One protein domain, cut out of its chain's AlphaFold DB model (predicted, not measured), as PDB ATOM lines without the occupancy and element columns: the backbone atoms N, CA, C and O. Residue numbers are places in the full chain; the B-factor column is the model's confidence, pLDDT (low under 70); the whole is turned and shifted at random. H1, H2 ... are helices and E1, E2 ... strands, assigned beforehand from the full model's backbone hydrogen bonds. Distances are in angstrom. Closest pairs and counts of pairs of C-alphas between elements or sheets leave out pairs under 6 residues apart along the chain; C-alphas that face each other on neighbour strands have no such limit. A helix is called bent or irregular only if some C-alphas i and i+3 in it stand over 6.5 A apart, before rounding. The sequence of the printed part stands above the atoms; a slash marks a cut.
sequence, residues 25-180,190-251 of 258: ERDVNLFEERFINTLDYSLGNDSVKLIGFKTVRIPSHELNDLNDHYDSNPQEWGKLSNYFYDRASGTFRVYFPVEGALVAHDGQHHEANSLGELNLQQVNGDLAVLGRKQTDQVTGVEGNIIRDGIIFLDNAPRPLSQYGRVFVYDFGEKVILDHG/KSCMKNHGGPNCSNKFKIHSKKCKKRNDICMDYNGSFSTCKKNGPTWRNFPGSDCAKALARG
ATOM      1  N   GLU A  25     251.143 303.443 322.024       80.00
ATOM      2  CA  GLU A  25     251.937 304.448 322.739       80.00
ATOM      3  C   GLU A  25     252.794 303.792 323.832       80.00
ATOM      4  O   GLU A  25     253.945 304.165 324.027       80.00
ATOM      5  N   ARG A  26     252.288 302.737 324.486       84.19
ATOM      6  CA  ARG A  26     253.088 301.951 325.443       84.19
ATOM      7  C   ARG A  26     254.249 301.226 324.772       84.19
ATOM      8  O   ARG A  26     255.349 301.234 325.313       84.19
ATOM      9  N   ASP A  27     254.009 300.606 323.620       90.19
ATOM     10  CA  ASP A  27     255.038 299.863 322.890       90.19
ATOM     11  C   ASP A  27     256.149 300.791 322.385       90.19
ATOM     12  O   ASP A  27     257.329 300.445 322.485       90.19
ATOM     13  N   VAL A  28     255.776 301.986 321.908       92.94
ATOM     14  CA  VAL A  28     256.722 303.051 321.554       92.94
ATOM     15  C   VAL A  28     257.532 303.470 322.776       92.94
ATOM     16  O   VAL A  28     258.757 303.452 322.706       92.94
ATOM     17  N   ASN A  29     256.885 303.777 323.903       92.81
ATOM     18  CA  ASN A  29     257.595 304.259 325.088       92.81
ATOM     19  C   ASN A  29     258.575 303.211 325.636       92.81
ATOM     20  O   ASN A  29     259.733 303.516 325.912       92.81
ATOM     21  N   LEU A  30     258.154 301.943 325.702       94.38
ATOM     22  CA  LEU A  30     259.030 300.833 326.092       94.38
ATOM     23  C   LEU A  30     260.196 300.647 325.119       94.38
ATOM     24  O   LEU A  30     261.299 300.275 325.524       94.38
ATOM     25  N   PHE A  31     259.968 300.853 323.822       95.69
ATOM     26  CA  PHE A  31     261.040 300.813 322.839       95.69
ATOM     27  C   PHE A  31     262.025 301.968 323.037       95.69
ATOM     28  O   PHE A  31     263.229 301.717 323.077       95.69
ATOM     29  N   GLU A  32     261.527 303.195 323.187       96.94
ATOM     30  CA  GLU A  32     262.332 304.400 323.391       96.94
ATOM     31  C   GLU A  32     263.208 304.267 324.636       96.94
ATOM     32  O   GLU A  32     264.423 304.424 324.535       96.94
ATOM     33  N   GLU A  33     262.643 303.853 325.773       95.62
ATOM     34  CA  GLU A  33     263.410 303.594 326.996       95.62
ATOM     35  C   GLU A  33     264.520 302.559 326.778       95.62
ATOM     36  O   GLU A  33     265.660 302.765 327.200       95.62
ATOM     37  N   ARG A  34     264.232 301.443 326.093       95.88
ATOM     38  CA  ARG A  34     265.264 300.438 325.789       95.88
ATOM     39  C   ARG A  34     266.357 301.014 324.904       95.88
ATOM     40  O   ARG A  34     267.526 300.817 325.215       95.88
ATOM     41  N   PHE A  35     265.992 301.712 323.829       96.69
ATOM     42  CA  PHE A  35     266.950 302.306 322.901       96.69
ATOM     43  C   PHE A  35     267.856 303.315 323.610       96.69
ATOM     44  O   PHE A  35     269.077 303.223 323.487       96.69
ATOM     45  N   ILE A  36     267.276 304.211 324.413       96.00
ATOM     46  CA  ILE A  36     268.000 305.204 325.217       96.00
ATOM     47  C   ILE A  36     269.047 304.523 326.103       96.00
ATOM     48  O   ILE A  36     270.179 304.992 326.175       96.00
ATOM     49  N   ASN A  37     268.693 303.393 326.720       94.50
ATOM     50  CA  ASN A  37     269.585 302.621 327.584       94.50
ATOM     51  C   ASN A  37     270.625 301.773 326.827       94.50
ATOM     52  O   ASN A  37     271.494 301.179 327.459       94.50
ATOM     53  N   THR A  38     270.563 301.694 325.491       94.19
ATOM     54  CA  THR A  38     271.617 301.045 324.687       94.19
ATOM     55  C   THR A  38     272.786 301.971 324.353       94.19
ATOM     56  O   THR A  38     273.813 301.496 323.868       94.19
ATOM     57  N   LEU A  39     272.633 303.281 324.573       94.38
ATOM     58  CA  LEU A  39     273.644 304.278 324.239       94.38
ATOM     59  C   LEU A  39     274.625 304.471 325.401       94.38
ATOM     60  O   LEU A  39     274.227 304.702 326.540       94.38
ATOM     61  N   ASP A  40     275.916 304.405 325.086       94.81
ATOM     62  CA  ASP A  40     277.011 304.585 326.042       94.81
ATOM     63  C   ASP A  40     277.372 306.073 326.171       94.81
ATOM     64  O   ASP A  40     278.339 306.552 325.579       94.81
ATOM     65  N   TYR A  41     276.509 306.830 326.855       95.81
ATOM     66  CA  TYR A  41     276.644 308.277 327.040       95.81
ATOM     67  C   TYR A  41     277.964 308.660 327.720       95.81
ATOM     68  O   TYR A  41     278.363 308.069 328.720       95.81
ATOM     69  N   SER A  42     278.618 309.702 327.204       95.38
ATOM     70  CA  SER A  42     279.904 310.179 327.722       95.38
ATOM     71  C   SER A  42     279.767 311.233 328.826       95.38
ATOM     72  O   SER A  42     280.671 311.383 329.649       95.38
ATOM     73  N   LEU A  43     278.652 311.969 328.859       94.88
ATOM     74  CA  LEU A  43     278.343 312.964 329.885       94.88
ATOM     75  C   LEU A  43     277.421 312.378 330.962       94.88
ATOM     76  O   LEU A  43     276.612 311.490 330.691       94.88
ATOM     77  N   GLY A  44     277.480 312.945 332.171       91.31
ATOM     78  CA  GLY A  44     276.680 312.513 333.323       91.31
ATOM     79  C   GLY A  44     275.165 312.507 333.080       91.31
ATOM     80  O   GLY A  44     274.652 313.188 332.188       91.31
ATOM     81  N   ASN A  45     274.430 311.743 333.891       89.25
ATOM     82  CA  ASN A  45     272.973 311.560 333.764       89.25
ATOM     83  C   ASN A  45     272.154 312.852 333.959       89.25
ATOM     84  O   ASN A  45     270.971 312.896 333.630       89.25
ATOM     85  N   ASP A  46     272.764 313.886 334.530       90.88
ATOM     86  CA  ASP A  46     272.197 315.218 334.737       90.88
ATOM     87  C   ASP A  46     272.231 316.098 333.477       90.88
ATOM     88  O   ASP A  46     271.500 317.090 333.403       90.88
ATOM     89  N   SER A  47     273.039 315.724 332.483       95.12
ATOM     90  CA  SER A  47     273.152 316.440 331.214       95.12
ATOM     91  C   SER A  47     272.044 316.070 330.223       95.12
ATOM     92  O   SER A  47     271.505 314.962 330.231       95.12
ATOM     93  N   VAL A  48     271.700 317.019 329.353       96.00
ATOM     94  CA  VAL A  48     270.652 316.861 328.336       96.00
ATOM     95  C   VAL A  48     271.107 315.921 327.219       96.00
ATOM     96  O   VAL A  48     272.218 316.049 326.701       96.00
ATOM     97  N   LYS A  49     270.225 315.006 326.806       97.38
ATOM     98  CA  LYS A  49     270.430 314.091 325.676       97.38
ATOM     99  C   LYS A  49     269.363 314.315 324.609       97.38
ATOM    100  O   LYS A  49     268.188 314.483 324.933       97.38
ATOM    101  N   LEU A  50     269.765 314.273 323.348       97.81
ATOM    102  CA  LEU A  50     268.909 314.467 322.188       97.81
ATOM    103  C   LEU A  50     268.875 313.180 321.371       97.81
ATOM    104  O   LEU A  50     269.881 312.772 320.784       97.81
ATOM    105  N   ILE A  51     267.696 312.573 321.296       98.25
ATOM    106  CA  ILE A  51     267.426 311.406 320.461       98.25
ATOM    107  C   ILE A  51     266.434 311.802 319.383       98.25
ATOM    108  O   ILE A  51     265.437 312.454 319.652       98.25
ATOM    109  N   GLY A  52     266.692 311.417 318.146       97.62
ATOM    110  CA  GLY A  52     265.764 311.619 317.050       97.62
ATOM    111  C   GLY A  52     265.248 310.297 316.525       97.62
ATOM    112  O   GLY A  52     265.893 309.259 316.684       97.62
ATOM    113  N   PHE A  53     264.114 310.346 315.841       97.25
ATOM    114  CA  PHE A  53     263.740 309.304 314.901       97.25
ATOM    115  C   PHE A  53     263.333 309.893 313.558       97.25
ATOM    116  O   PHE A  53     262.947 311.055 313.441       97.25
ATOM    117  N   LYS A  54     263.424 309.052 312.530       94.12
ATOM    118  CA  LYS A  54     262.865 309.314 311.208       94.12
ATOM    119  C   LYS A  54     261.915 308.181 310.843       94.12
ATOM    120  O   LYS A  54     262.244 307.005 311.025       94.12
ATOM    121  N   THR A  55     260.741 308.544 310.344       93.38
ATOM    122  CA  THR A  55     259.683 307.597 309.987       93.38
ATOM    123  C   THR A  55     259.882 307.107 308.557       93.38
ATOM    124  O   THR A  55     260.031 307.901 307.638       93.38
ATOM    125  N   VAL A  56     259.890 305.799 308.331       90.75
ATOM    126  CA  VAL A  56     259.997 305.182 307.004       90.75
ATOM    127  C   VAL A  56     258.689 304.466 306.712       90.75
ATOM    128  O   VAL A  56     258.363 303.478 307.368       90.75
ATOM    129  N   ARG A  57     257.942 304.950 305.722       89.25
ATOM    130  CA  ARG A  57     256.672 304.343 305.310       89.25
ATOM    131  C   ARG A  57     256.917 303.189 304.347       89.25
ATOM    132  O   ARG A  57     257.610 303.362 303.345       89.25
ATOM    133  N   ILE A  58     256.342 302.028 304.647       89.12
ATOM    134  CA  ILE A  58     256.419 300.855 303.779       89.12
ATOM    135  C   ILE A  58     255.225 300.863 302.821       89.12
ATOM    136  O   ILE A  58     254.096 301.097 303.265       89.12
ATOM    137  N   PRO A  59     255.440 300.646 301.507       88.06
ATOM    138  CA  PRO A  59     254.342 300.545 300.555       88.06
ATOM    139  C   PRO A  59     253.340 299.468 300.976       88.06
ATOM    140  O   PRO A  59     253.729 298.376 301.385       88.06
ATOM    141  N   SER A  60     252.042 299.744 300.836       89.00
ATOM    142  CA  SER A  60     250.986 298.826 301.288       89.00
ATOM    143  C   SER A  60     251.093 297.429 300.666       89.00
ATOM    144  O   SER A  60     250.829 296.434 301.335       89.00
ATOM    145  N   HIS A  61     251.544 297.346 299.412       89.38
ATOM    146  CA  HIS A  61     251.738 296.087 298.692       89.38
ATOM    147  C   HIS A  61     252.932 295.255 299.209       89.38
ATOM    148  O   HIS A  61     253.017 294.065 298.915       89.38
ATOM    149  N   GLU A  62     253.841 295.857 299.984       91.12
ATOM    150  CA  GLU A  62     254.975 295.190 300.632       91.12
ATOM    151  C   GLU A  62     254.647 294.707 302.062       91.12
ATOM    152  O   GLU A  62     255.385 293.889 302.612       91.12
ATOM    153  N   LEU A  63     253.555 295.190 302.676       91.81
ATOM    154  CA  LEU A  63     253.281 294.985 304.107       91.81
ATOM    155  C   LEU A  63     253.071 293.522 304.496       91.81
ATOM    156  O   LEU A  63     253.535 293.119 305.557       91.81
ATOM    157  N   ASN A  64     252.401 292.723 303.662       93.94
ATOM    158  CA  ASN A  64     252.174 291.307 303.971       93.94
ATOM    159  C   ASN A  64     253.502 290.536 304.027       93.94
ATOM    160  O   ASN A  64     253.786 289.876 305.020       93.94
ATOM    161  N   ASP A  65     254.356 290.710 303.015       93.94
ATOM    162  CA  ASP A  65     255.694 290.097 302.947       93.94
ATOM    163  C   ASP A  65     256.589 290.552 304.115       93.94
ATOM    164  O   ASP A  65     257.303 289.747 304.712       93.94
ATOM    165  N   LEU A  66     256.513 291.835 304.494       93.88
ATOM    166  CA  LEU A  66     257.199 292.349 305.678       93.88
ATOM    167  C   LEU A  66     256.678 291.705 306.972       93.88
ATOM    168  O   LEU A  66     257.487 291.268 307.788       93.88
ATOM    169  N   ASN A  67     255.361 291.661 307.179       95.12
ATOM    170  CA  ASN A  67     254.759 291.114 308.396       95.12
ATOM    171  C   ASN A  67     255.121 289.638 308.579       95.12
ATOM    172  O   ASN A  67     255.625 289.272 309.641       95.12
ATOM    173  N   ASP A  68     254.983 288.833 307.523       96.00
ATOM    174  CA  ASP A  68     255.344 287.413 307.538       96.00
ATOM    175  C   ASP A  68     256.826 287.220 307.893       96.00
ATOM    176  O   ASP A  68     257.192 286.373 308.717       96.00
ATOM    177  N   HIS A  69     257.704 288.044 307.311       95.38
ATOM    178  CA  HIS A  69     259.131 287.999 307.605       95.38
ATOM    179  C   HIS A  69     259.454 288.471 309.029       95.38
ATOM    180  O   HIS A  69     260.343 287.906 309.671       95.38
ATOM    181  N   TYR A  70     258.769 289.498 309.530       94.19
ATOM    182  CA  TYR A  70     258.941 290.009 310.887       94.19
ATOM    183  C   TYR A  70     258.558 288.965 311.934       94.19
ATOM    184  O   TYR A  70     259.333 288.728 312.860       94.19
ATOM    185  N   ASP A  71     257.424 288.289 311.748       95.12
ATOM    186  CA  ASP A  71     256.964 287.219 312.636       95.12
ATOM    187  C   ASP A  71     257.879 285.992 312.599       95.12
ATOM    188  O   ASP A  71     258.174 285.394 313.633       95.12
ATOM    189  N   SER A  72     258.393 285.651 311.417       97.12
ATOM    190  CA  SER A  72     259.219 284.453 311.240       97.12
ATOM    191  C   SER A  72     260.683 284.633 311.661       97.12
ATOM    192  O   SER A  72     261.392 283.641 311.821       97.12
ATOM    193  N   ASN A  73     261.173 285.871 311.831       95.81
ATOM    194  CA  ASN A  73     262.602 286.154 312.050       95.81
ATOM    195  C   ASN A  73     262.886 287.116 313.228       95.81
ATOM    196  O   ASN A  73     263.679 288.053 313.070       95.81
ATOM    197  N   PRO A  74     262.320 286.904 314.433       93.69
ATOM    198  CA  PRO A  74     262.444 287.849 315.547       93.69
ATOM    199  C   PRO A  74     263.898 288.093 315.980       93.69
ATOM    200  O   PRO A  74     264.252 289.207 316.360       93.69
ATOM    201  N   GLN A  75     264.772 287.086 315.875       94.56
ATOM    202  CA  GLN A  75     266.193 287.227 316.217       94.56
ATOM    203  C   GLN A  75     266.947 288.154 315.259       94.56
ATOM    204  O   GLN A  75     267.834 288.887 315.690       94.56
ATOM    205  N   GLU A  76     266.614 288.139 313.966       92.50
ATOM    206  CA  GLU A  76     267.270 289.009 312.988       92.50
ATOM    207  C   GLU A  76     266.807 290.460 313.141       92.50
ATOM    208  O   GLU A  76     267.630 291.374 313.098       92.50
ATOM    209  N   TRP A  77     265.513 290.675 313.395       92.62
ATOM    210  CA  TRP A  77     264.983 292.003 313.713       92.62
ATOM    211  C   TRP A  77     265.507 292.533 315.047       92.62
ATOM    212  O   TRP A  77     265.835 293.711 315.139       92.62
ATOM    213  N   GLY A  78     265.714 291.666 316.041       91.06
ATOM    214  CA  GLY A  78     266.323 292.034 317.321       91.06
ATOM    215  C   GLY A  78     267.751 292.591 317.212       91.06
ATOM    216  O   GLY A  78     268.187 293.319 318.101       91.06
ATOM    217  N   LYS A  79     268.477 292.317 316.117       91.94
ATOM    218  CA  LYS A  79     269.806 292.911 315.848       91.94
ATOM    219  C   LYS A  79     269.726 294.373 315.400       91.94
ATOM    220  O   LYS A  79     270.737 295.071 315.417       91.94
ATOM    221  N   LEU A  80     268.553 294.832 314.968       92.56
ATOM    222  CA  LEU A  80     268.284 296.212 314.567       92.56
ATOM    223  C   LEU A  80     267.696 296.980 315.758       92.56
ATOM    224  O   LEU A  80     266.548 297.412 315.726       92.56
ATOM    225  N   SER A  81     268.487 297.149 316.820       93.00
ATOM    226  CA  SER A  81     268.037 297.707 318.109       93.00
ATOM    227  C   SER A  81     267.477 299.131 318.042       93.00
ATOM    228  O   SER A  81     266.821 299.576 318.976       93.00
ATOM    229  N   ASN A  82     267.724 299.846 316.947       96.06
ATOM    230  CA  ASN A  82     267.253 301.204 316.720       96.06
ATOM    231  C   ASN A  82     266.034 301.284 315.778       96.06
ATOM    232  O   ASN A  82     265.662 302.378 315.361       96.06
ATOM    233  N   TYR A  83     265.428 300.147 315.416       95.44
ATOM    234  CA  TYR A  83     264.220 300.078 314.591       95.44
ATOM    235  C   TYR A  83     263.007 299.681 315.426       95.44
ATOM    236  O   TYR A  83     262.934 298.564 315.935       95.44
ATOM    237  N   PHE A  84     262.013 300.561 315.481       95.31
ATOM    238  CA  PHE A  84     260.673 300.215 315.939       95.31
ATOM    239  C   PHE A  84     259.772 300.004 314.724       95.31
ATOM    240  O   PHE A  84     259.711 300.874 313.856       95.31
ATOM    241  N   TYR A  85     259.082 298.865 314.648       93.62
ATOM    242  CA  TYR A  85     258.109 298.600 313.589       93.62
ATOM    243  C   TYR A  85     256.686 298.767 314.114       93.62
ATOM    244  O   TYR A  85     256.221 297.975 314.931       93.62
ATOM    245  N   ASP A  86     255.989 299.777 313.603       91.00
ATOM    246  CA  ASP A  86     254.578 299.997 313.869       91.00
ATOM    247  C   ASP A  86     253.725 299.310 312.798       91.00
ATOM    248  O   ASP A  86     253.510 299.832 311.699       91.00
ATOM    249  N   ARG A  87     253.207 298.126 313.140       87.88
ATOM    250  CA  ARG A  87     252.357 297.328 312.244       87.88
ATOM    251  C   ARG A  87     251.059 298.024 311.866       87.88
ATOM    252  O   ARG A  87     250.573 297.809 310.762       87.88
ATOM    253  N   ALA A  88     250.487 298.819 312.770       85.75
ATOM    254  CA  ALA A  88     249.190 299.438 312.528       85.75
ATOM    255  C   ALA A  88     249.286 300.524 311.449       85.75
ATOM    256  O   ALA A  88     248.371 300.671 310.641       85.75
ATOM    257  N   SER A  89     250.404 301.255 311.407       86.06
ATOM    258  CA  SER A  89     250.658 302.271 310.379       86.06
ATOM    259  C   SER A  89     251.483 301.767 309.191       86.06
ATOM    260  O   SER A  89     251.545 302.452 308.168       86.06
ATOM    261  N   GLY A  90     252.118 300.594 309.296       88.75
ATOM    262  CA  GLY A  90     253.032 300.083 308.275       88.75
ATOM    263  C   GLY A  90     254.305 300.927 308.163       88.75
ATOM    264  O   GLY A  90     254.790 301.185 307.060       88.75
ATOM    265  N   THR A  91     254.823 301.412 309.296       91.12
ATOM    266  CA  THR A  91     255.991 302.303 309.330       91.12
ATOM    267  C   THR A  91     257.102 301.775 310.228       91.12
ATOM    268  O   THR A  91     256.854 301.151 311.260       91.12
ATOM    269  N   PHE A  92     258.351 302.057 309.858       92.69
ATOM    270  CA  PHE A  92     259.469 301.984 310.794       92.69
ATOM    271  C   PHE A  92     259.733 303.357 311.398       92.69
ATOM    272  O   PHE A  92     259.780 304.343 310.669       92.69
ATOM    273  N   ARG A  93     260.032 303.418 312.693       95.12
ATOM    274  CA  ARG A  93     260.782 304.531 313.280       95.12
ATOM    275  C   ARG A  93     262.228 304.098 313.444       95.12
ATOM    276  O   ARG A  93     262.507 303.098 314.106       95.12
ATOM    277  N   VAL A  94     263.136 304.830 312.810       96.00
ATOM    278  CA  VAL A  94     264.578 304.591 312.909       96.00
ATOM    279  C   VAL A  94     265.165 305.626 313.850       96.00
ATOM    280  O   VAL A  94     265.231 306.797 313.486       96.00
ATOM    281  N   TYR A  95     265.563 305.189 315.041       97.81
ATOM    282  CA  TYR A  95     266.091 306.040 316.103       97.81
ATOM    283  C   TYR A  95     267.604 306.251 315.969       97.81
ATOM    284  O   TYR A  95     268.322 305.393 315.434       97.81
ATOM    285  N   PHE A  96     268.079 307.404 316.434       97.94
ATOM    286  CA  PHE A  96     269.479 307.823 316.369       97.94
ATOM    287  C   PHE A  96     269.799 308.929 317.392       97.94
ATOM    288  O   PHE A  96     268.913 309.709 317.745       97.94
ATOM    289  N   PRO A  97     271.060 309.056 317.841       97.88
ATOM    290  CA  PRO A  97     271.514 310.268 318.515       97.88
ATOM    291  C   PRO A  97     271.497 311.454 317.542       97.88
ATOM    292  O   PRO A  97     271.874 311.316 316.375       97.88
ATOM    293  N   VAL A  98     271.084 312.635 318.007       97.50
ATOM    294  CA  VAL A  98     271.075 313.851 317.172       97.50
ATOM    295  C   VAL A  98     272.457 314.516 317.194       97.50
ATOM    296  O   VAL A  98     272.662 315.582 317.771       97.50
ATOM    297  N   GLU A  99     273.438 313.841 316.596       96.88
ATOM    298  CA  GLU A  99     274.838 314.280 316.556       96.88
ATOM    299  C   GLU A  99     275.002 315.675 315.933       96.88
ATOM    300  O   GLU A  99     274.484 315.950 314.846       96.88
ATOM    301  N   GLY A 100     275.776 316.545 316.590       96.25
ATOM    302  CA  GLY A 100     276.107 317.874 316.066       96.25
ATOM    303  C   GLY A 100     274.919 318.836 316.002       96.25
ATOM    304  O   GLY A 100     275.011 319.870 315.340       96.25
ATOM    305  N   ALA A 101     273.793 318.500 316.641       96.62
ATOM    306  CA  ALA A 101     272.628 319.369 316.712       96.62
ATOM    307  C   ALA A 101     272.984 320.714 317.343       96.62
ATOM    308  O   ALA A 101     273.564 320.757 318.425       96.62
ATOM    309  N   LEU A 102     272.576 321.799 316.693       95.75
ATOM    310  CA  LEU A 102     272.529 323.128 317.278       95.75
ATOM    311  C   LEU A 102     271.156 323.325 317.908       95.75
ATOM    312  O   LEU A 102     270.144 323.312 317.208       95.75
ATOM    313  N   VAL A 103     271.132 323.511 319.220       94.56
ATOM    314  CA  VAL A 103     269.914 323.744 319.997       94.56
ATOM    315  C   VAL A 103     269.909 325.175 320.507       94.56
ATOM    316  O   VAL A 103     270.902 325.632 321.077       94.56
ATOM    317  N   ALA A 104     268.795 325.877 320.294       87.25
ATOM    318  CA  ALA A 104     268.539 327.150 320.958       87.25
ATOM    319  C   ALA A 104     268.111 326.883 322.399       87.25
ATOM    320  O   ALA A 104     267.144 326.158 322.607       87.25
ATOM    321  N   HIS A 105     268.799 327.486 323.365       86.50
ATOM    322  CA  HIS A 105     268.469 327.407 324.789       86.50
ATOM    323  C   HIS A 105     268.912 328.707 325.481       86.50
ATOM    324  O   HIS A 105     270.020 329.175 325.242       86.50
ATOM    325  N   ASP A 106     268.022 329.357 326.243       83.94
ATOM    326  CA  ASP A 106     268.274 330.638 326.941       83.94
ATOM    327  C   ASP A 106     268.962 331.740 326.094       83.94
ATOM    328  O   ASP A 106     269.803 332.507 326.563       83.94
ATOM    329  N   GLY A 107     268.601 331.835 324.809       80.19
ATOM    330  CA  GLY A 107     269.180 332.814 323.877       80.19
ATOM    331  C   GLY A 107     270.606 332.490 323.411       80.19
ATOM    332  O   GLY A 107     271.217 333.306 322.722       80.19
ATOM    333  N   GLN A 108     271.130 331.311 323.754       85.69
ATOM    334  CA  GLN A 108     272.409 330.772 323.297       85.69
ATOM    335  C   GLN A 108     272.210 329.562 322.375       85.69
ATOM    336  O   GLN A 108     271.139 328.954 322.320       85.69
ATOM    337  N   HIS A 109     273.260 329.221 321.622       89.19
ATOM    338  CA  HIS A 109     273.310 328.007 320.811       89.19
ATOM    339  C   HIS A 109     274.253 326.995 321.453       89.19
ATOM    340  O   HIS A 109     275.427 327.294 321.680       89.19
ATOM    341  N   HIS A 110     273.756 325.785 321.675       93.94
ATOM    342  CA  HIS A 110     274.538 324.669 322.197       93.94
ATOM    343  C   HIS A 110     274.680 323.596 321.125       93.94
ATOM    344  O   HIS A 110     273.721 323.299 320.417       93.94
ATOM    345  N   GLU A 111     275.877 323.028 321.001       96.19
ATOM    346  CA  GLU A 111     276.180 321.986 320.023       96.19
ATOM    347  C   GLU A 111     276.280 320.622 320.704       96.19
ATOM    348  O   GLU A 111     277.021 320.460 321.676       96.19
ATOM    349  N   ALA A 112     275.530 319.648 320.194       97.25
ATOM    350  CA  ALA A 112     275.542 318.287 320.702       97.25
ATOM    351  C   ALA A 112     276.774 317.509 320.226       97.25
ATOM    352  O   ALA A 112     277.211 317.644 319.083       97.25
ATOM    353  N   ASN A 113     277.308 316.645 321.087       96.88
ATOM    354  CA  ASN A 113     278.410 315.752 320.722       96.88
ATOM    355  C   ASN A 113     277.943 314.586 319.810       96.88
ATOM    356  O   ASN A 113     276.794 314.533 319.367       96.88
ATOM    357  N   SER A 114     278.823 313.609 319.556       95.56
ATOM    358  CA  SER A 114     278.541 312.434 318.707       95.56
ATOM    359  C   SER A 114     277.421 311.514 319.209       95.56
ATOM    360  O   SER A 114     276.939 310.672 318.459       95.56
ATOM    361  N   LEU A 115     277.012 311.646 320.471       96.75
ATOM    362  CA  LEU A 115     275.943 310.866 321.098       96.75
ATOM    363  C   LEU A 115     274.682 311.707 321.350       96.75
ATOM    364  O   LEU A 115     273.761 311.252 322.024       96.75
ATOM    365  N   GLY A 116     274.618 312.920 320.789       97.56
ATOM    366  CA  GLY A 116     273.484 313.819 320.982       97.56
ATOM    367  C   GLY A 116     273.468 314.474 322.366       97.56
ATOM    368  O   GLY A 116     272.407 314.864 322.837       97.56
ATOM    369  N   GLU A 117     274.604 314.573 323.057       97.75
ATOM    370  CA  GLU A 117     274.661 315.098 324.424       97.75
ATOM    371  C   GLU A 117     275.018 316.584 324.435       97.75
ATOM    372  O   GLU A 117     275.966 317.008 323.769       97.75
ATOM    373  N   LEU A 118     274.292 317.359 325.238       96.12
ATOM    374  CA  LEU A 118     274.576 318.758 325.535       96.12
ATOM    375  C   LEU A 118     275.056 318.865 326.979       96.12
ATOM    376  O   LEU A 118     274.403 318.356 327.891       96.12
ATOM    377  N   ASN A 119     276.154 319.589 327.210       93.31
ATOM    378  CA  ASN A 119     276.627 319.900 328.560       93.31
ATOM    379  C   ASN A 119     275.759 320.996 329.212       93.31
ATOM    380  O   ASN A 119     276.204 322.118 329.444       93.31
ATOM    381  N   LEU A 120     274.487 320.666 329.430       91.06
ATOM    382  CA  LEU A 120     273.456 321.513 330.011       91.06
ATOM    383  C   LEU A 120     272.850 320.802 331.217       91.06
ATOM    384  O   LEU A 120     272.219 319.756 331.076       91.06
ATOM    385  N   GLN A 121     273.024 321.384 332.403       84.31
ATOM    386  CA  GLN A 121     272.471 320.851 333.655       84.31
ATOM    387  C   GLN A 121     271.100 321.437 334.005       84.31
ATOM    388  O   GLN A 121     270.386 320.888 334.849       84.31
ATOM    389  N   GLN A 122     270.697 322.525 333.356       80.06
ATOM    390  CA  GLN A 122     269.386 323.143 333.518       80.06
ATOM    391  C   GLN A 122     268.750 323.343 332.150       80.06
ATOM    392  O   GLN A 122     269.426 323.722 331.199       80.06
ATOM    393  N   VAL A 123     267.453 323.062 332.075       79.38
ATOM    394  CA  VAL A 123     266.637 323.294 330.889       79.38
ATOM    395  C   VAL A 123     265.606 324.343 331.267       79.38
ATOM    396  O   VAL A 123     264.630 324.041 331.948       79.38
ATOM    397  N   ASN A 124     265.855 325.574 330.837       72.44
ATOM    398  CA  ASN A 124     264.915 326.686 330.920       72.44
ATOM    399  C   ASN A 124     264.534 327.120 329.493       72.44
ATOM    400  O   ASN A 124     265.395 327.250 328.633       72.44
ATOM    401  N   GLY A 125     263.253 327.335 329.208       71.69
ATOM    402  CA  GLY A 125     262.834 327.805 327.882       71.69
ATOM    403  C   GLY A 125     262.836 326.730 326.784       71.69
ATOM    404  O   GLY A 125     262.471 325.582 327.027       71.69
ATOM    405  N   ASP A 126     263.140 327.146 325.552       80.00
ATOM    406  CA  ASP A 126     263.024 326.321 324.342       80.00
ATOM    407  C   ASP A 126     264.184 325.311 324.212       80.00
ATOM    408  O   ASP A 126     265.291 325.576 324.670       80.00
ATOM    409  N   LEU A 127     263.919 324.166 323.577       89.56
ATOM    410  CA  LEU A 127     264.902 323.141 323.189       89.56
ATOM    411  C   LEU A 127     264.694 322.732 321.722       89.56
ATOM    412  O   LEU A 127     264.758 321.560 321.358       89.56
ATOM    413  N   ALA A 128     264.378 323.688 320.856       92.94
ATOM    414  CA  ALA A 128     264.230 323.411 319.435       92.94
ATOM    415  C   ALA A 128     265.590 323.082 318.795       92.94
ATOM    416  O   ALA A 128     266.575 323.805 318.984       92.94
ATOM    417  N   VAL A 129     265.635 322.019 317.988       94.56
ATOM    418  CA  VAL A 129     266.812 321.702 317.166       94.56
ATOM    419  C   VAL A 129     266.787 322.603 315.937       94.56
ATOM    420  O   VAL A 129     265.928 322.471 315.074       94.56
ATOM    421  N   LEU A 130     267.727 323.535 315.839       93.81
ATOM    422  CA  LEU A 130     267.782 324.506 314.744       93.81
ATOM    423  C   LEU A 130     268.380 323.918 313.464       93.81
ATOM    424  O   LEU A 130     268.073 324.369 312.361       93.81
ATOM    425  N   GLY A 131     269.290 322.958 313.606       93.81
ATOM    426  CA  GLY A 131     270.139 322.503 312.513       93.81
ATOM    427  C   GLY A 131     271.465 321.959 313.007       93.81
ATOM    428  O   GLY A 131     271.552 321.455 314.123       93.81
ATOM    429  N   ARG A 132     272.503 322.060 312.176       95.00
ATOM    430  CA  ARG A 132     273.877 321.687 312.536       95.00
ATOM    431  C   ARG A 132     274.913 322.436 311.720       95.00
ATOM    432  O   ARG A 132     274.602 322.951 310.650       95.00
ATOM    433  N   LYS A 133     276.161 322.457 312.179       94.44
ATOM    434  CA  LYS A 133     277.269 322.990 311.380       94.44
ATOM    435  C   LYS A 133     277.540 322.105 310.162       94.44
ATOM    436  O   LYS A 133     277.428 320.879 310.226       94.44
ATOM    437  N   GLN A 134     277.920 322.728 309.053       92.56
ATOM    438  CA  GLN A 134     278.529 322.028 307.934       92.56
ATOM    439  C   GLN A 134     279.845 321.408 308.396       92.56
ATOM    440  O   GLN A 134     280.606 321.995 309.164       92.56
ATOM    441  N   THR A 135     280.118 320.216 307.894       90.56
ATOM    442  CA  THR A 135     281.382 319.522 308.114       90.56
ATOM    443  C   THR A 135     281.919 319.045 306.776       90.56
ATOM    444  O   THR A 135     281.184 318.957 305.787       90.56
ATOM    445  N   ASP A 136     283.176 318.608 306.756       87.69
ATOM    446  CA  ASP A 136     283.712 317.879 305.603       87.69
ATOM    447  C   ASP A 136     282.875 316.636 305.289       87.69
ATOM    448  O   ASP A 136     282.911 316.124 304.170       87.69
ATOM    449  N   GLN A 137     282.125 316.125 306.274       87.81
ATOM    450  CA  GLN A 137     281.278 314.955 306.131       87.81
ATOM    451  C   GLN A 137     279.905 315.241 305.540       87.81
ATOM    452  O   GLN A 137     279.407 314.426 304.755       87.81
ATOM    453  N   VAL A 138     279.316 316.383 305.883       88.38
ATOM    454  CA  VAL A 138     277.937 316.723 305.546       88.38
ATOM    455  C   VAL A 138     277.814 318.205 305.238       88.38
ATOM    456  O   VAL A 138     278.134 319.066 306.052       88.38
ATOM    457  N   THR A 139     277.297 318.485 304.044       88.06
ATOM    458  CA  THR A 139     277.200 319.838 303.488       88.06
ATOM    459  C   THR A 139     275.760 320.341 303.342       88.06
ATOM    460  O   THR A 139     275.571 321.467 302.890       88.06
ATOM    461  N   GLY A 140     274.757 319.527 303.689       82.69
ATOM    462  CA  GLY A 140     273.322 319.819 303.580       82.69
ATOM    463  C   GLY A 140     272.678 319.223 302.324       82.69
ATOM    464  O   GLY A 140     273.373 318.884 301.357       82.69
ATOM    465  N   VAL A 141     271.348 319.105 302.326       75.81
ATOM    466  CA  VAL A 141     270.509 318.605 301.218       75.81
ATOM    467  C   VAL A 141     269.551 319.677 300.686       75.81
ATOM    468  O   VAL A 141     269.494 320.791 301.202       75.81
ATOM    469  N   GLU A 142     268.833 319.362 299.603       65.88
ATOM    470  CA  GLU A 142     267.779 320.240 299.077       65.88
ATOM    471  C   GLU A 142     266.675 320.406 300.136       65.88
ATOM    472  O   GLU A 142     266.206 319.414 300.688       65.88
ATOM    473  N   GLY A 143     266.305 321.653 300.441       66.00
ATOM    474  CA  GLY A 143     265.383 322.003 301.528       66.00
ATOM    475  C   GLY A 143     266.064 322.560 302.782       66.00
ATOM    476  O   GLY A 143     265.389 323.146 303.619       66.00
ATOM    477  N   ASN A 144     267.392 322.451 302.916       76.44
ATOM    478  CA  ASN A 144     268.100 323.151 303.988       76.44
ATOM    479  C   ASN A 144     268.377 324.612 303.623       76.44
ATOM    480  O   ASN A 144     268.820 324.916 302.513       76.44
ATOM    481  N   ILE A 145     268.211 325.505 304.598       85.19
ATOM    482  CA  ILE A 145     268.708 326.879 304.511       85.19
ATOM    483  C   ILE A 145     270.157 326.853 305.001       85.19
ATOM    484  O   ILE A 145     270.410 326.579 306.171       85.19
ATOM    485  N   ILE A 146     271.120 327.109 304.114       88.50
ATOM    486  CA  ILE A 146     272.541 327.150 304.487       88.50
ATOM    487  C   ILE A 146     272.975 328.605 304.639       88.50
ATOM    488  O   ILE A 146     272.914 329.374 303.679       88.50
ATOM    489  N   ARG A 147     273.424 328.984 305.838       90.56
ATOM    490  CA  ARG A 147     273.919 330.333 306.147       90.56
ATOM    491  C   ARG A 147     275.055 330.245 307.162       90.56
ATOM    492  O   ARG A 147     274.938 329.511 308.133       90.56
ATOM    493  N   ASP A 148     276.146 330.968 306.914       90.50
ATOM    494  CA  ASP A 148     277.306 331.075 307.815       90.50
ATOM    495  C   ASP A 148     277.875 329.717 308.271       90.50
ATOM    496  O   ASP A 148     278.259 329.526 309.421       90.50
ATOM    497  N   GLY A 149     277.901 328.737 307.361       91.06
ATOM    498  CA  GLY A 149     278.382 327.385 307.659       91.06
ATOM    499  C   GLY A 149     277.420 326.542 308.500       91.06
ATOM    500  O   GLY A 149     277.811 325.477 308.967       91.06
ATOM    501  N   ILE A 150     276.173 326.976 308.697       92.94
ATOM    502  CA  ILE A 150     275.124 326.232 309.399       92.94
ATOM    503  C   ILE A 150     274.091 325.735 308.390       92.94
ATOM    504  O   ILE A 150     273.626 326.477 307.527       92.94
ATOM    505  N   ILE A 151     273.732 324.461 308.518       91.75
ATOM    506  CA  ILE A 151     272.627 323.791 307.842       91.75
ATOM    507  C   ILE A 151     271.405 323.935 308.749       91.75
ATOM    508  O   ILE A 151     271.256 323.168 309.701       91.75
ATOM    509  N   PHE A 152     270.548 324.916 308.480       91.50
ATOM    510  CA  PHE A 152     269.296 325.087 309.211       91.50
ATOM    511  C   PHE A 152     268.225 324.127 308.690       91.50
ATOM    512  O   PHE A 152     268.112 323.867 307.483       91.50
ATOM    513  N   LEU A 153     267.429 323.615 309.625       88.88
ATOM    514  CA  LEU A 153     266.194 322.913 309.315       88.88
ATOM    515  C   LEU A 153     265.141 323.925 308.876       88.88
ATOM    516  O   LEU A 153     265.032 325.001 309.460       88.88
ATOM    517  N   ASP A 154     264.358 323.559 307.864       82.12
ATOM    518  CA  ASP A 154     263.226 324.370 307.399       82.12
ATOM    519  C   ASP A 154     262.194 324.571 308.520       82.12
ATOM    520  O   ASP A 154     261.674 325.662 308.730       82.12
ATOM    521  N   ASN A 155     261.982 323.521 309.320       84.50
ATOM    522  CA  ASN A 155     261.188 323.562 310.540       84.50
ATOM    523  C   ASN A 155     262.019 322.990 311.689       84.50
ATOM    524  O   ASN A 155     262.437 321.836 311.624       84.50
ATOM    525  N   ALA A 156     262.255 323.789 312.730       89.44
ATOM    526  CA  ALA A 156     262.995 323.366 313.914       89.44
ATOM    527  C   ALA A 156     262.103 322.472 314.801       89.44
ATOM    528  O   ALA A 156     261.154 322.990 315.405       89.44
ATOM    529  N   PRO A 157     262.345 321.145 314.883       92.00
ATOM    530  CA  PRO A 157     261.510 320.268 315.681       92.00
ATOM    531  C   PRO A 157     261.706 320.563 317.167       92.00
ATOM    532  O   PRO A 157     262.805 320.873 317.637       92.00
ATOM    533  N   ARG A 158     260.606 320.430 317.902       92.88
ATOM    534  CA  ARG A 158     260.552 320.492 319.364       92.88
ATOM    535  C   ARG A 158     260.476 319.066 319.922       92.88
ATOM    536  O   ARG A 158     260.066 318.169 319.178       92.88
ATOM    537  N   PRO A 159     260.837 318.844 321.198       94.19
ATOM    538  CA  PRO A 159     260.701 317.531 321.813       94.19
ATOM    539  C   PRO A 159     259.270 316.994 321.685       94.19
ATOM    540  O   PRO A 159     258.312 317.677 322.047       94.19
ATOM    541  N   LEU A 160     259.142 315.773 321.174       94.38
ATOM    542  CA  LEU A 160     257.896 315.014 321.112       94.38
ATOM    543  C   LEU A 160     257.625 314.288 322.436       94.38
ATOM    544  O   LEU A 160     256.493 314.275 322.911       94.38
ATOM    545  N   SER A 161     258.659 313.687 323.028       93.75
ATOM    546  CA  SER A 161     258.590 312.980 324.311       93.75
ATOM    547  C   SER A 161     259.862 313.210 325.136       93.75
ATOM    548  O   SER A 161     260.879 313.700 324.629       93.75
ATOM    549  N   GLN A 162     259.792 312.905 326.434       93.88
ATOM    550  CA  GLN A 162     260.885 313.114 327.382       93.88
ATOM    551  C   GLN A 162     260.990 311.954 328.379       93.88
ATOM    552  O   GLN A 162     259.997 311.567 328.994       93.88
ATOM    553  N   TYR A 163     262.217 311.477 328.603       92.88
ATOM    554  CA  TYR A 163     262.569 310.437 329.572       92.88
ATOM    555  C   TYR A 163     263.708 310.942 330.456       92.88
ATOM    556  O   TYR A 163     264.879 310.935 330.070       92.88
ATOM    557  N   GLY A 164     263.372 311.452 331.641       91.94
ATOM    558  CA  GLY A 164     264.352 312.123 332.497       91.94
ATOM    559  C   GLY A 164     264.981 313.327 331.784       91.94
ATOM    560  O   GLY A 164     264.301 314.318 331.529       91.94
ATOM    561  N   ARG A 165     266.280 313.246 331.464       94.19
ATOM    562  CA  ARG A 165     267.041 314.285 330.737       94.19
ATOM    563  C   ARG A 165     267.189 314.009 329.237       94.19
ATOM    564  O   ARG A 165     267.931 314.716 328.556       94.19
ATOM    565  N   VAL A 166     266.497 312.996 328.726       96.38
ATOM    566  CA  VAL A 166     266.524 312.611 327.315       96.38
ATOM    567  C   VAL A 166     265.280 313.129 326.609       96.38
ATOM    568  O   VAL A 166     264.167 312.834 327.034       96.38
ATOM    569  N   PHE A 167     265.472 313.884 325.533       96.69
ATOM    570  CA  PHE A 167     264.412 314.474 324.720       96.69
ATOM    571  C   PHE A 167     264.384 313.790 323.357       96.69
ATOM    572  O   PHE A 167     265.419 313.687 322.692       96.69
ATOM    573  N   VAL A 168     263.206 313.320 322.955       97.75
ATOM    574  CA  VAL A 168     263.000 312.604 321.696       97.75
ATOM    575  C   VAL A 168     262.350 313.531 320.676       97.75
ATOM    576  O   VAL A 168     261.371 314.199 320.995       97.75
ATOM    577  N   TYR A 169     262.864 313.560 319.451       97.38
ATOM    578  CA  TYR A 169     262.412 314.438 318.371       97.38
ATOM    579  C   TYR A 169     261.966 313.630 317.151       97.38
ATOM    580  O   TYR A 169     262.608 312.647 316.774       97.38
ATOM    581  N   ASP A 170     260.909 314.097 316.491       95.44
ATOM    582  CA  ASP A 170     260.502 313.608 315.173       95.44
ATOM    583  C   ASP A 170     261.182 314.448 314.080       95.44
ATOM    584  O   ASP A 170     260.934 315.649 313.960       95.44
ATOM    585  N   PHE A 171     262.052 313.822 313.284       93.31
ATOM    586  CA  PHE A 171     262.722 314.446 312.132       93.31
ATOM    587  C   PHE A 171     261.998 314.178 310.802       93.31
ATOM    588  O   PHE A 171     262.580 314.307 309.717       93.31
ATOM    589  N   GLY A 172     260.723 313.804 310.880       91.12
ATOM    590  CA  GLY A 172     259.815 313.643 309.760       91.12
ATOM    591  C   GLY A 172     259.948 312.299 309.057       91.12
ATOM    592  O   GLY A 172     260.509 311.328 309.571       91.12
ATOM    593  N   GLU A 173     259.404 312.242 307.844       87.44
ATOM    594  CA  GLU A 173     259.389 311.024 307.043       87.44
ATOM    595  C   GLU A 173     260.591 310.945 306.088       87.44
ATOM    596  O   GLU A 173     261.052 311.936 305.517       87.44
ATOM    597  N   LYS A 174     261.092 309.726 305.896       81.25
ATOM    598  CA  LYS A 174     261.901 309.327 304.752       81.25
ATOM    599  C   LYS A 174     260.962 308.798 303.675       81.25
ATOM    600  O   LYS A 174     260.307 307.772 303.876       81.25
ATOM    601  N   VAL A 175     260.963 309.420 302.502       71.12
ATOM    602  CA  VAL A 175     260.196 308.929 301.353       71.12
ATOM    603  C   VAL A 175     261.080 307.992 300.542       71.12
ATOM    604  O   VAL A 175     262.010 308.410 299.849       71.12
ATOM    605  N   ILE A 176     260.794 306.694 300.612       66.06
ATOM    606  CA  ILE A 176     261.391 305.713 299.706       66.06
ATOM    607  C   ILE A 176     260.403 305.525 298.559       66.06
ATOM    608  O   ILE A 176     259.296 305.039 298.759       66.06
ATOM    609  N   LEU A 177     260.773 306.011 297.374       57.00
ATOM    610  CA  LEU A 177     259.898 305.979 296.204       57.00
ATOM    611  C   LEU A 177     259.605 304.527 295.801       57.00
ATOM    612  O   LEU A 177     260.524 303.786 295.444       57.00
ATOM    613  N   ASP A 178     258.323 304.172 295.843       46.38
ATOM    614  CA  ASP A 178     257.758 302.977 295.222       46.38
ATOM    615  C   ASP A 178     257.875 303.105 293.691       46.38
ATOM    616  O   ASP A 178     257.643 304.176 293.127       46.38
ATOM    617  N   HIS A 179     258.256 302.033 292.995       48.84
ATOM    618  CA  HIS A 179     258.454 302.053 291.535       48.84
ATOM    619  C   HIS A 179     257.147 301.881 290.743       48.84
ATOM    620  O   HIS A 179     257.172 301.564 289.553       48.84
ATOM    621  N   GLY A 180     255.994 302.144 291.357       33.06
ATOM    622  CA  GLY A 180     254.708 302.228 290.670       33.06
ATOM    623  C   GLY A 180     254.589 303.482 289.793       33.06
ATOM    624  O   GLY A 180     254.138 304.521 290.252       33.06
ATOM    625  N   LYS A 190     269.575 317.021 295.802       66.62
ATOM    626  CA  LYS A 190     270.966 316.793 296.178       66.62
ATOM    627  C   LYS A 190     271.088 315.380 296.752       66.62
ATOM    628  O   LYS A 190     270.660 315.101 297.864       66.62
ATOM    629  N   SER A 191     271.637 314.464 295.952       74.19
ATOM    630  CA  SER A 191     271.840 313.066 296.358       74.19
ATOM    631  C   SER A 191     272.707 312.953 297.620       74.19
ATOM    632  O   SER A 191     273.549 313.819 297.856       74.19
ATOM    633  N   CYS A 192     272.592 311.840 298.356       80.44
ATOM    634  CA  CYS A 192     273.487 311.489 299.471       80.44
ATOM    635  C   CYS A 192     274.972 311.721 299.123       80.44
ATOM    636  O   CYS A 192     275.699 312.369 299.866       80.44
ATOM    637  N   MET A 193     275.413 311.301 297.938       83.25
ATOM    638  CA  MET A 193     276.793 311.515 297.492       83.25
ATOM    639  C   MET A 193     277.146 312.996 297.326       83.25
ATOM    640  O   MET A 193     278.225 313.418 297.731       83.25
ATOM    641  N   LYS A 194     276.233 313.815 296.788       83.06
ATOM    642  CA  LYS A 194     276.436 315.271 296.712       83.06
ATOM    643  C   LYS A 194     276.487 315.906 298.106       83.06
ATOM    644  O   LYS A 194     277.259 316.838 298.300       83.06
ATOM    645  N   ASN A 195     275.704 315.418 299.070       84.31
ATOM    646  CA  ASN A 195     275.778 315.869 300.464       84.31
ATOM    647  C   ASN A 195     277.170 315.619 301.082       84.31
ATOM    648  O   ASN A 195     277.665 316.442 301.847       84.31
ATOM    649  N   HIS A 196     277.828 314.530 300.696       87.06
ATOM    650  CA  HIS A 196     279.133 314.119 301.223       87.06
ATOM    651  C   HIS A 196     280.344 314.608 300.411       87.06
ATOM    652  O   HIS A 196     281.476 314.216 300.714       87.06
ATOM    653  N   GLY A 197     280.137 315.420 299.368       84.19
ATOM    654  CA  GLY A 197     281.214 315.884 298.484       84.19
ATOM    655  C   GLY A 197     281.756 314.807 297.534       84.19
ATOM    656  O   GLY A 197     282.928 314.836 297.175       84.19
ATOM    657  N   GLY A 198     280.931 313.828 297.153       84.88
ATOM    658  CA  GLY A 198     281.263 312.772 296.190       84.88
ATOM    659  C   GLY A 198     281.102 311.352 296.743       84.88
ATOM    660  O   GLY A 198     280.366 310.570 296.146       84.88
ATOM    661  N   PRO A 199     281.745 310.974 297.864       88.56
ATOM    662  CA  PRO A 199     281.644 309.621 298.414       88.56
ATOM    663  C   PRO A 199     280.234 309.271 298.912       88.56
ATOM    664  O   PRO A 199     279.503 310.124 299.396       88.56
ATOM    665  N   ASN A 200     279.856 307.996 298.869       89.19
ATOM    666  CA  ASN A 200     278.656 307.511 299.561       89.19
ATOM    667  C   ASN A 200     278.898 307.302 301.072       89.19
ATOM    668  O   ASN A 200     280.044 307.333 301.529       89.19
ATOM    669  N   CYS A 201     277.833 307.021 301.837       89.62
ATOM    670  CA  CYS A 201     277.908 306.754 303.283       89.62
ATOM    671  C   CYS A 201     278.963 305.699 303.648       89.62
ATOM    672  O   CYS A 201     279.655 305.834 304.656       89.62
ATOM    673  N   SER A 202     279.115 304.667 302.813       90.38
ATOM    674  CA  SER A 202     280.054 303.571 303.040       90.38
ATOM    675  C   SER A 202     281.482 304.072 303.184       90.38
ATOM    676  O   SER A 202     282.179 303.732 304.135       90.38
ATOM    677  N   ASN A 203     281.934 304.896 302.241       90.62
ATOM    678  CA  ASN A 203     283.287 305.441 302.279       90.62
ATOM    679  C   ASN A 203     283.381 306.635 303.223       90.62
ATOM    680  O   ASN A 203     284.386 306.770 303.916       90.62
ATOM    681  N   LYS A 204     282.332 307.460 303.300       92.06
ATOM    682  CA  LYS A 204     282.348 308.665 304.127       92.06
ATOM    683  C   LYS A 204     282.451 308.358 305.620       92.06
ATOM    684  O   LYS A 204     283.236 308.994 306.311       92.06
ATOM    685  N   PHE A 205     281.732 307.336 306.079       92.00
ATOM    686  CA  PHE A 205     281.651 306.949 307.491       92.00
ATOM    687  C   PHE A 205     282.310 305.597 307.785       92.00
ATOM    688  O   PHE A 205     282.076 304.998 308.835       92.00
ATOM    689  N   LYS A 206     283.121 305.084 306.845       91.94
ATOM    690  CA  LYS A 206     283.820 303.789 306.956       91.94
ATOM    691  C   LYS A 206     282.865 302.629 307.294       91.94
ATOM    692  O   LYS A 206     283.178 301.740 308.084       91.94
ATOM    693  N   ILE A 207     281.674 302.640 306.694       90.31
ATOM    694  CA  ILE A 207     280.661 301.590 306.831       90.31
ATOM    695  C   ILE A 207     280.860 300.601 305.684       90.31
ATOM    696  O   ILE A 207     280.667 300.929 304.517       90.31
ATOM    697  N   HIS A 208     281.306 299.387 305.991       83.56
ATOM    698  CA  HIS A 208     281.639 298.391 304.970       83.56
ATOM    699  C   HIS A 208     280.878 297.090 305.219       83.56
ATOM    700  O   HIS A 208     281.457 296.071 305.593       83.56
ATOM    701  N   SER A 209     279.554 297.133 305.023       76.56
ATOM    702  CA  SER A 209     278.729 295.925 305.054       76.56
ATOM    703  C   SER A 209     279.181 294.948 303.964       76.56
ATOM    704  O   SER A 209     279.338 295.326 302.804       76.56
ATOM    705  N   LYS A 210     279.375 293.674 304.323       78.31
ATOM    706  CA  LYS A 210     279.829 292.619 303.398       78.31
ATOM    707  C   LYS A 210     278.687 291.963 302.602       78.31
ATOM    708  O   LYS A 210     278.943 291.031 301.850       78.31
ATOM    709  N   LYS A 211     277.437 292.419 302.767       85.25
ATOM    710  CA  LYS A 211     276.244 291.750 302.215       85.25
ATOM    711  C   LYS A 211     276.181 291.774 300.684       85.25
ATOM    712  O   LYS A 211     275.936 290.741 300.075       85.25
ATOM    713  N   CYS A 212     276.395 292.938 300.073       87.88
ATOM    714  CA  CYS A 212     276.284 293.138 298.625       87.88
ATOM    715  C   CYS A 212     277.593 293.651 298.031       87.88
ATOM    716  O   CYS A 212     278.418 294.225 298.743       87.88
ATOM    717  N   LYS A 213     277.768 293.494 296.709       88.38
ATOM    718  CA  LYS A 213     278.940 294.024 295.998       88.38
ATOM    719  C   LYS A 213     279.092 295.517 296.294       88.38
ATOM    720  O   LYS A 213     278.190 296.303 295.998       88.38
ATOM    721  N   LYS A 214     280.245 295.891 296.856       84.06
ATOM    722  CA  LYS A 214     280.562 297.279 297.189       84.06
ATOM    723  C   LYS A 214     280.581 298.121 295.914       84.06
ATOM    724  O   LYS A 214     281.236 297.768 294.931       84.06
ATOM    725  N   ARG A 215     279.859 299.236 295.946       84.38
ATOM    726  CA  ARG A 215     279.870 300.276 294.919       84.38
ATOM    727  C   ARG A 215     280.224 301.592 295.592       84.38
ATOM    728  O   ARG A 215     279.747 301.865 296.688       84.38
ATOM    729  N   ASN A 216     281.089 302.376 294.960       83.38
ATOM    730  CA  ASN A 216     281.544 303.668 295.489       83.38
ATOM    731  C   ASN A 216     280.862 304.849 294.788       83.38
ATOM    732  O   ASN A 216     280.946 305.978 295.252       83.38
ATOM    733  N   ASP A 217     280.208 304.566 293.665       81.19
ATOM    734  CA  ASP A 217     279.634 305.509 292.712       81.19
ATOM    735  C   ASP A 217     278.119 305.694 292.880       81.19
ATOM    736  O   ASP A 217     277.510 306.483 292.162       81.19
ATOM    737  N   ILE A 218     277.498 304.961 293.808       82.56
ATOM    738  CA  ILE A 218     276.064 305.051 294.101       82.56
ATOM    739  C   ILE A 218     275.799 305.007 295.607       82.56
ATOM    740  O   ILE A 218     276.622 304.525 296.390       82.56
ATOM    741  N   CYS A 219     274.614 305.475 296.003       83.44
ATOM    742  CA  CYS A 219     274.088 305.256 297.347       83.44
ATOM    743  C   CYS A 219     273.974 303.750 297.625       83.44
ATOM    744  O   CYS A 219     273.476 302.994 296.789       83.44
ATOM    745  N   MET A 220     274.434 303.328 298.800       86.25
ATOM    746  CA  MET A 220     274.334 301.951 299.287       86.25
ATOM    747  C   MET A 220     273.147 301.843 300.257       86.25
ATOM    748  O   MET A 220     273.299 301.415 301.392       86.25
ATOM    749  N   ASP A 221     271.971 302.309 299.833       83.75
ATOM    750  CA  ASP A 221     270.691 302.177 300.552       83.75
ATOM    751  C   ASP A 221     269.966 300.862 300.240       83.75
ATOM    752  O   ASP A 221     268.997 300.527 300.907       83.75
ATOM    753  N   TYR A 222     270.442 300.115 299.242       83.88
ATOM    754  CA  TYR A 222     269.873 298.843 298.800       83.88
ATOM    755  C   TYR A 222     270.541 297.616 299.430       83.88
ATOM    756  O   TYR A 222     270.128 296.494 299.151       83.88
ATOM    757  N   ASN A 223     271.606 297.784 300.221       89.31
ATOM    758  CA  ASN A 223     272.403 296.678 300.767       89.31
ATOM    759  C   ASN A 223     271.997 296.273 302.196       89.31
ATOM    760  O   ASN A 223     272.845 295.808 302.965       89.31
ATOM    761  N   GLY A 224     270.724 296.467 302.544       90.19
ATOM    762  CA  GLY A 224     270.148 296.119 303.837       90.19
ATOM    763  C   GLY A 224     270.345 294.669 304.250       90.19
ATOM    764  O   GLY A 224     270.677 293.800 303.439       90.19
ATOM    765  N   SER A 225     270.120 294.401 305.535       91.44
ATOM    766  CA  SER A 225     270.320 293.083 306.152       91.44
ATOM    767  C   SER A 225     269.549 291.980 305.418       91.44
ATOM    768  O   SER A 225     270.074 290.881 305.210       91.44
ATOM    769  N   PHE A 226     268.343 292.311 304.949       91.69
ATOM    770  CA  PHE A 226     267.409 291.395 304.286       91.69
ATOM    771  C   PHE A 226     267.458 291.486 302.753       91.69
ATOM    772  O   PHE A 226     266.676 290.843 302.050       91.69
ATOM    773  N   SER A 227     268.383 292.281 302.213       90.06
ATOM    774  CA  SER A 227     268.484 292.528 300.781       90.06
ATOM    775  C   SER A 227     268.910 291.282 300.004       90.06
ATOM    776  O   SER A 227     269.767 290.501 300.430       90.06
ATOM    777  N   THR A 228     268.364 291.159 298.793       88.75
ATOM    778  CA  THR A 228     268.822 290.220 297.752       88.75
ATOM    779  C   THR A 228     269.874 290.846 296.828       88.75
ATOM    780  O   THR A 228     270.174 290.316 295.762       88.75
ATOM    781  N   CYS A 229     270.425 291.999 297.215       87.25
ATOM    782  CA  CYS A 229     271.399 292.785 296.460       87.25
ATOM    783  C   CYS A 229     270.907 293.284 295.096       87.25
ATOM    784  O   CYS A 229     271.708 293.655 294.235       87.25
ATOM    785  N   LYS A 230     269.583 293.347 294.917       79.88
ATOM    786  CA  LYS A 230     268.936 293.969 293.763       79.88
ATOM    787  C   LYS A 230     268.728 295.456 294.029       79.88
ATOM    788  O   LYS A 230     267.994 295.846 294.940       79.88
ATOM    789  N   LYS A 231     269.350 296.287 293.189       67.06
ATOM    790  CA  LYS A 231     269.038 297.717 293.119       67.06
ATOM    791  C   LYS A 231     267.545 297.857 292.796       67.06
ATOM    792  O   LYS A 231     267.077 297.189 291.880       67.06
ATOM    793  N   ASN A 232     266.830 298.696 293.548       72.06
ATOM    794  CA  ASN A 232     265.376 298.900 293.434       72.06
ATOM    795  C   ASN A 232     264.497 297.692 293.834       72.06
ATOM    796  O   ASN A 232     263.361 297.590 293.387       72.06
ATOM    797  N   GLY A 233     265.009 296.762 294.646       76.75
ATOM    798  CA  GLY A 233     264.173 295.753 295.320       76.75
ATOM    799  C   GLY A 233     263.281 296.339 296.434       76.75
ATOM    800  O   GLY A 233     263.407 297.534 296.720       76.75
ATOM    801  N   PRO A 234     262.445 295.503 297.087       86.38
ATOM    802  CA  PRO A 234     261.485 295.940 298.099       86.38
ATOM    803  C   PRO A 234     262.115 296.817 299.175       86.38
ATOM    804  O   PRO A 234     263.179 296.489 299.717       86.38
ATOM    805  N   THR A 235     261.445 297.921 299.481       82.31
ATOM    806  CA  THR A 235     261.908 298.942 300.420       82.31
ATOM    807  C   THR A 235     262.229 298.336 301.780       82.31
ATOM    808  O   THR A 235     263.310 298.576 302.331       82.31
ATOM    809  N   TRP A 236     261.325 297.491 302.282       89.69
ATOM    810  CA  TRP A 236     261.471 296.858 303.589       89.69
ATOM    811  C   TRP A 236     262.697 295.935 303.679       89.69
ATOM    812  O   TRP A 236     263.290 295.801 304.748       89.69
ATOM    813  N   ARG A 237     263.125 295.333 302.559       90.25
ATOM    814  CA  ARG A 237     264.318 294.465 302.504       90.25
ATOM    815  C   ARG A 237     265.610 295.257 302.364       90.25
ATOM    816  O   ARG A 237     266.664 294.846 302.851       90.25
ATOM    817  N   ASN A 238     265.531 296.355 301.623       88.38
ATOM    818  CA  ASN A 238     266.692 297.068 301.124       88.38
ATOM    819  C   ASN A 238     267.236 298.091 302.112       88.38
ATOM    820  O   ASN A 238     268.452 298.149 302.277       88.38
ATOM    821  N   PHE A 239     266.374 298.863 302.773       89.00
ATOM    822  CA  PHE A 239     266.831 299.967 303.612       89.00
ATOM    823  C   PHE A 239     267.312 299.534 305.009       89.00
ATOM    824  O   PHE A 239     268.432 299.921 305.368       89.00
ATOM    825  N   PRO A 240     266.571 298.721 305.793       91.94
ATOM    826  CA  PRO A 240     267.001 298.320 307.134       91.94
ATOM    827  C   PRO A 240     268.369 297.629 307.134       91.94
ATOM    828  O   PRO A 240     268.600 296.644 306.432       91.94
ATOM    829  N   GLY A 241     269.312 298.170 307.909       91.00
ATOM    830  CA  GLY A 241     270.686 297.659 308.002       91.00
ATOM    831  C   GLY A 241     271.611 297.995 306.821       91.00
ATOM    832  O   GLY A 241     272.764 297.547 306.813       91.00
ATOM    833  N   SER A 242     271.143 298.788 305.850       91.31
ATOM    834  CA  SER A 242     271.970 299.306 304.752       91.31
ATOM    835  C   SER A 242     273.059 300.252 305.261       91.31
ATOM    836  O   SER A 242     273.029 300.699 306.410       91.31
ATOM    837  N   ASP A 243     274.028 300.608 304.420       91.94
ATOM    838  CA  ASP A 243     275.075 301.552 304.830       91.94
ATOM    839  C   ASP A 243     274.495 302.953 305.086       91.94
ATOM    840  O   ASP A 243     274.958 303.662 305.979       91.94
ATOM    841  N   CYS A 244     273.444 303.332 304.350       89.44
ATOM    842  CA  CYS A 244     272.694 304.565 304.589       89.44
ATOM    843  C   CYS A 244     271.950 304.520 305.934       89.44
ATOM    844  O   CYS A 244     272.095 305.425 306.754       89.44
ATOM    845  N   ALA A 245     271.236 303.425 306.207       92.00
ATOM    846  CA  ALA A 245     270.566 303.205 307.486       92.00
ATOM    847  C   ALA A 245     271.537 303.188 308.675       92.00
ATOM    848  O   ALA A 245     271.212 303.705 309.737       92.00
ATOM    849  N   LYS A 246     272.733 302.617 308.507       94.00
ATOM    850  CA  LYS A 246     273.778 302.605 309.540       94.00
ATOM    851  C   LYS A 246     274.372 303.989 309.782       94.00
ATOM    852  O   LYS A 246     274.689 304.302 310.922       94.00
ATOM    853  N   ALA A 247     274.529 304.805 308.740       93.62
ATOM    854  CA  ALA A 247     274.947 306.197 308.903       93.62
ATOM    855  C   ALA A 247     273.885 307.000 309.665       93.62
ATOM    856  O   ALA A 247     274.225 307.715 310.601       93.62
ATOM    857  N   LEU A 248     272.606 306.816 309.319       94.12
ATOM    858  CA  LEU A 248     271.484 307.407 310.049       94.12
ATOM    859  C   LEU A 248     271.478 306.972 311.519       94.12
ATOM    860  O   LEU A 248     271.474 307.829 312.390       94.12
ATOM    861  N   ALA A 249     271.558 305.666 311.790       94.12
ATOM    862  CA  ALA A 249     271.561 305.094 313.141       94.12
ATOM    863  C   ALA A 249     272.677 305.642 314.046       94.12
ATOM    864  O   ALA A 249     272.542 305.640 315.264       94.12
ATOM    865  N   ARG A 250     273.784 306.101 313.449       94.38
ATOM    866  CA  ARG A 250     274.923 306.713 314.148       94.38
ATOM    867  C   ARG A 250     274.796 308.228 314.323       94.38
ATOM    868  O   ARG A 250     275.724 308.829 314.837       94.38
ATOM    869  N   GLY A 251     273.705 308.842 313.868       94.50
ATOM    870  CA  GLY A 251     273.515 310.294 313.912       94.50
ATOM    871  C   GLY A 251     274.191 311.057 312.768       94.50
ATOM    872  O   GLY A 251     274.044 312.269 312.651       94.50
TER     873      GLY A 251
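AT A GLANCE: This is residues 25 to 180 and 190 to 251 of the 258 residues of an uncharacterized protein of Aspergillus steynii IBT 23096 (UniProt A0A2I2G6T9). A curled sheet of five strands, E2 E3 E1 E10 E9, makes the middle of the domain, with H1 packed on one face and the short helix H7 standing over E3. A second curled sheet, E5 E4 E6 E8 E7, lies beyond one end of it and H2 and H3 beyond the other, while H4, H5 and the long stretch of residues 205 to 234 lie farther out past H7. The printed part has 218 residues with seven named helices and ten named strands, in the order H1 E1 H2 H3 E2 E3 E4 E5 E6 E7 E8 E9 E10 H4 H5 H6 H7. Under half of the residues, 102, are in named elements, and the class is mixed, helices and strands; the first sheet is mixed and the second all antiparallel. The whole is compact, with a radius of gyration of the C-alphas of 17.6 A and spans of 49 by 41 by 30 A.

HOW THE PARTS SIT: H1, residues 25 to 36, is on one face of the strongly twisted sheet that runs E2, residues 83 to 86, E3, residues 91 to 97, E1, residues 48 to 57, E10, residues 166 to 174, and E9, residues 161 to 163: two layers, a helix over a sheet. Its closest C-alphas to E2 are those of Phe 31 and Phe 84, 6.9 A apart. E1 is antiparallel to E3, with N 54 and O 94 at 3.0 A, and parallel to E10, with N 53 and O 169 at 2.9 A. E1, H2, residues 60 to 72, H3, residues 74 to 78, and E2 make a split strand-helix-strand unit, two strands running the same way with helices between them in the chain and E3 between them in the sheet; its crossover is right-handed. H2 and H3 are not on this sheet. E2 and E3 form a hairpin, with N 84 and O 93 at 2.9 A, and so do E9 and E10, with N 163 and O 166 at 2.8 A. The second sheet, also strongly twisted, runs E5, residues 108 to 111, E4, residues 101 to 105, E6, residues 129 to 133, E8, residues 150 to 152, and E7, residues 145 to 147. E4 and E5 form a hairpin, with N 110 and O 103 at 2.9 A; E4 and E6 have N 102 and O 131 at 2.8 A. E6 and E8 have N 151 and O 132 at 2.8 A, and the hairpin of E7 and E8 has N 152 and O 145 at 2.8 A. H4, residues 192 to 195, and H5, residues 201 to 204, are close but not clearly touching, with the closest C-alphas, of Cys 192 and Cys 201, 7.5 A apart. H5 touches H7, residues 243 to 249, where the closest C-alphas, of Ser 202 and Asp 243, are 5.7 A apart. H6, residues 235 to 238, only grazes the first sheet and only just touches H2, with 3 pairs of C-alphas within 8 A, made by residues 62 to 66 of H2; the closest are Leu 66 and Trp 236, 6.6 A. H7 stands up from the first sheet over E3, at a height of 9.5 A; the closest C-alphas, of Phe 96 and Ala 249, are 4.7 A apart. Every O i to N i+4 pair is within hydrogen-bond range in H1, H3 and H7, and 7 of 9 in H2; H4, H5 and H6 are too short for such a pair.

IN THESE COORDINATES: H1 begins at C-alpha 25, (251.937, 304.448, 322.739), and is 16.3 A long. E1 is 29.7 A long, from C-alpha 48 at (270.652, 316.861, 328.336). H2, 19.3 A, is irregular: C-alphas 61 and 64 are 7.1 A apart. E3 is 19.7 A and E10 23.3 A long. H7, 9.7 A, ends at C-alpha 249, (271.561, 305.094, 313.141).

THE WHOLE: The C-alphas farthest apart, of Ser 72 and Gly 107, are 51.0 A apart. Residues 181 to 189 are not printed, and C-alphas 180 and 190 are 22.5 A apart across the cut. The links H1 to E1, E5 to E6, E6 to E7 and H5 to H6 are long. Mean pLDDT of the printed part is 89.0; residues 142 to 143, 176 to 180, 190 and 231 are under 70.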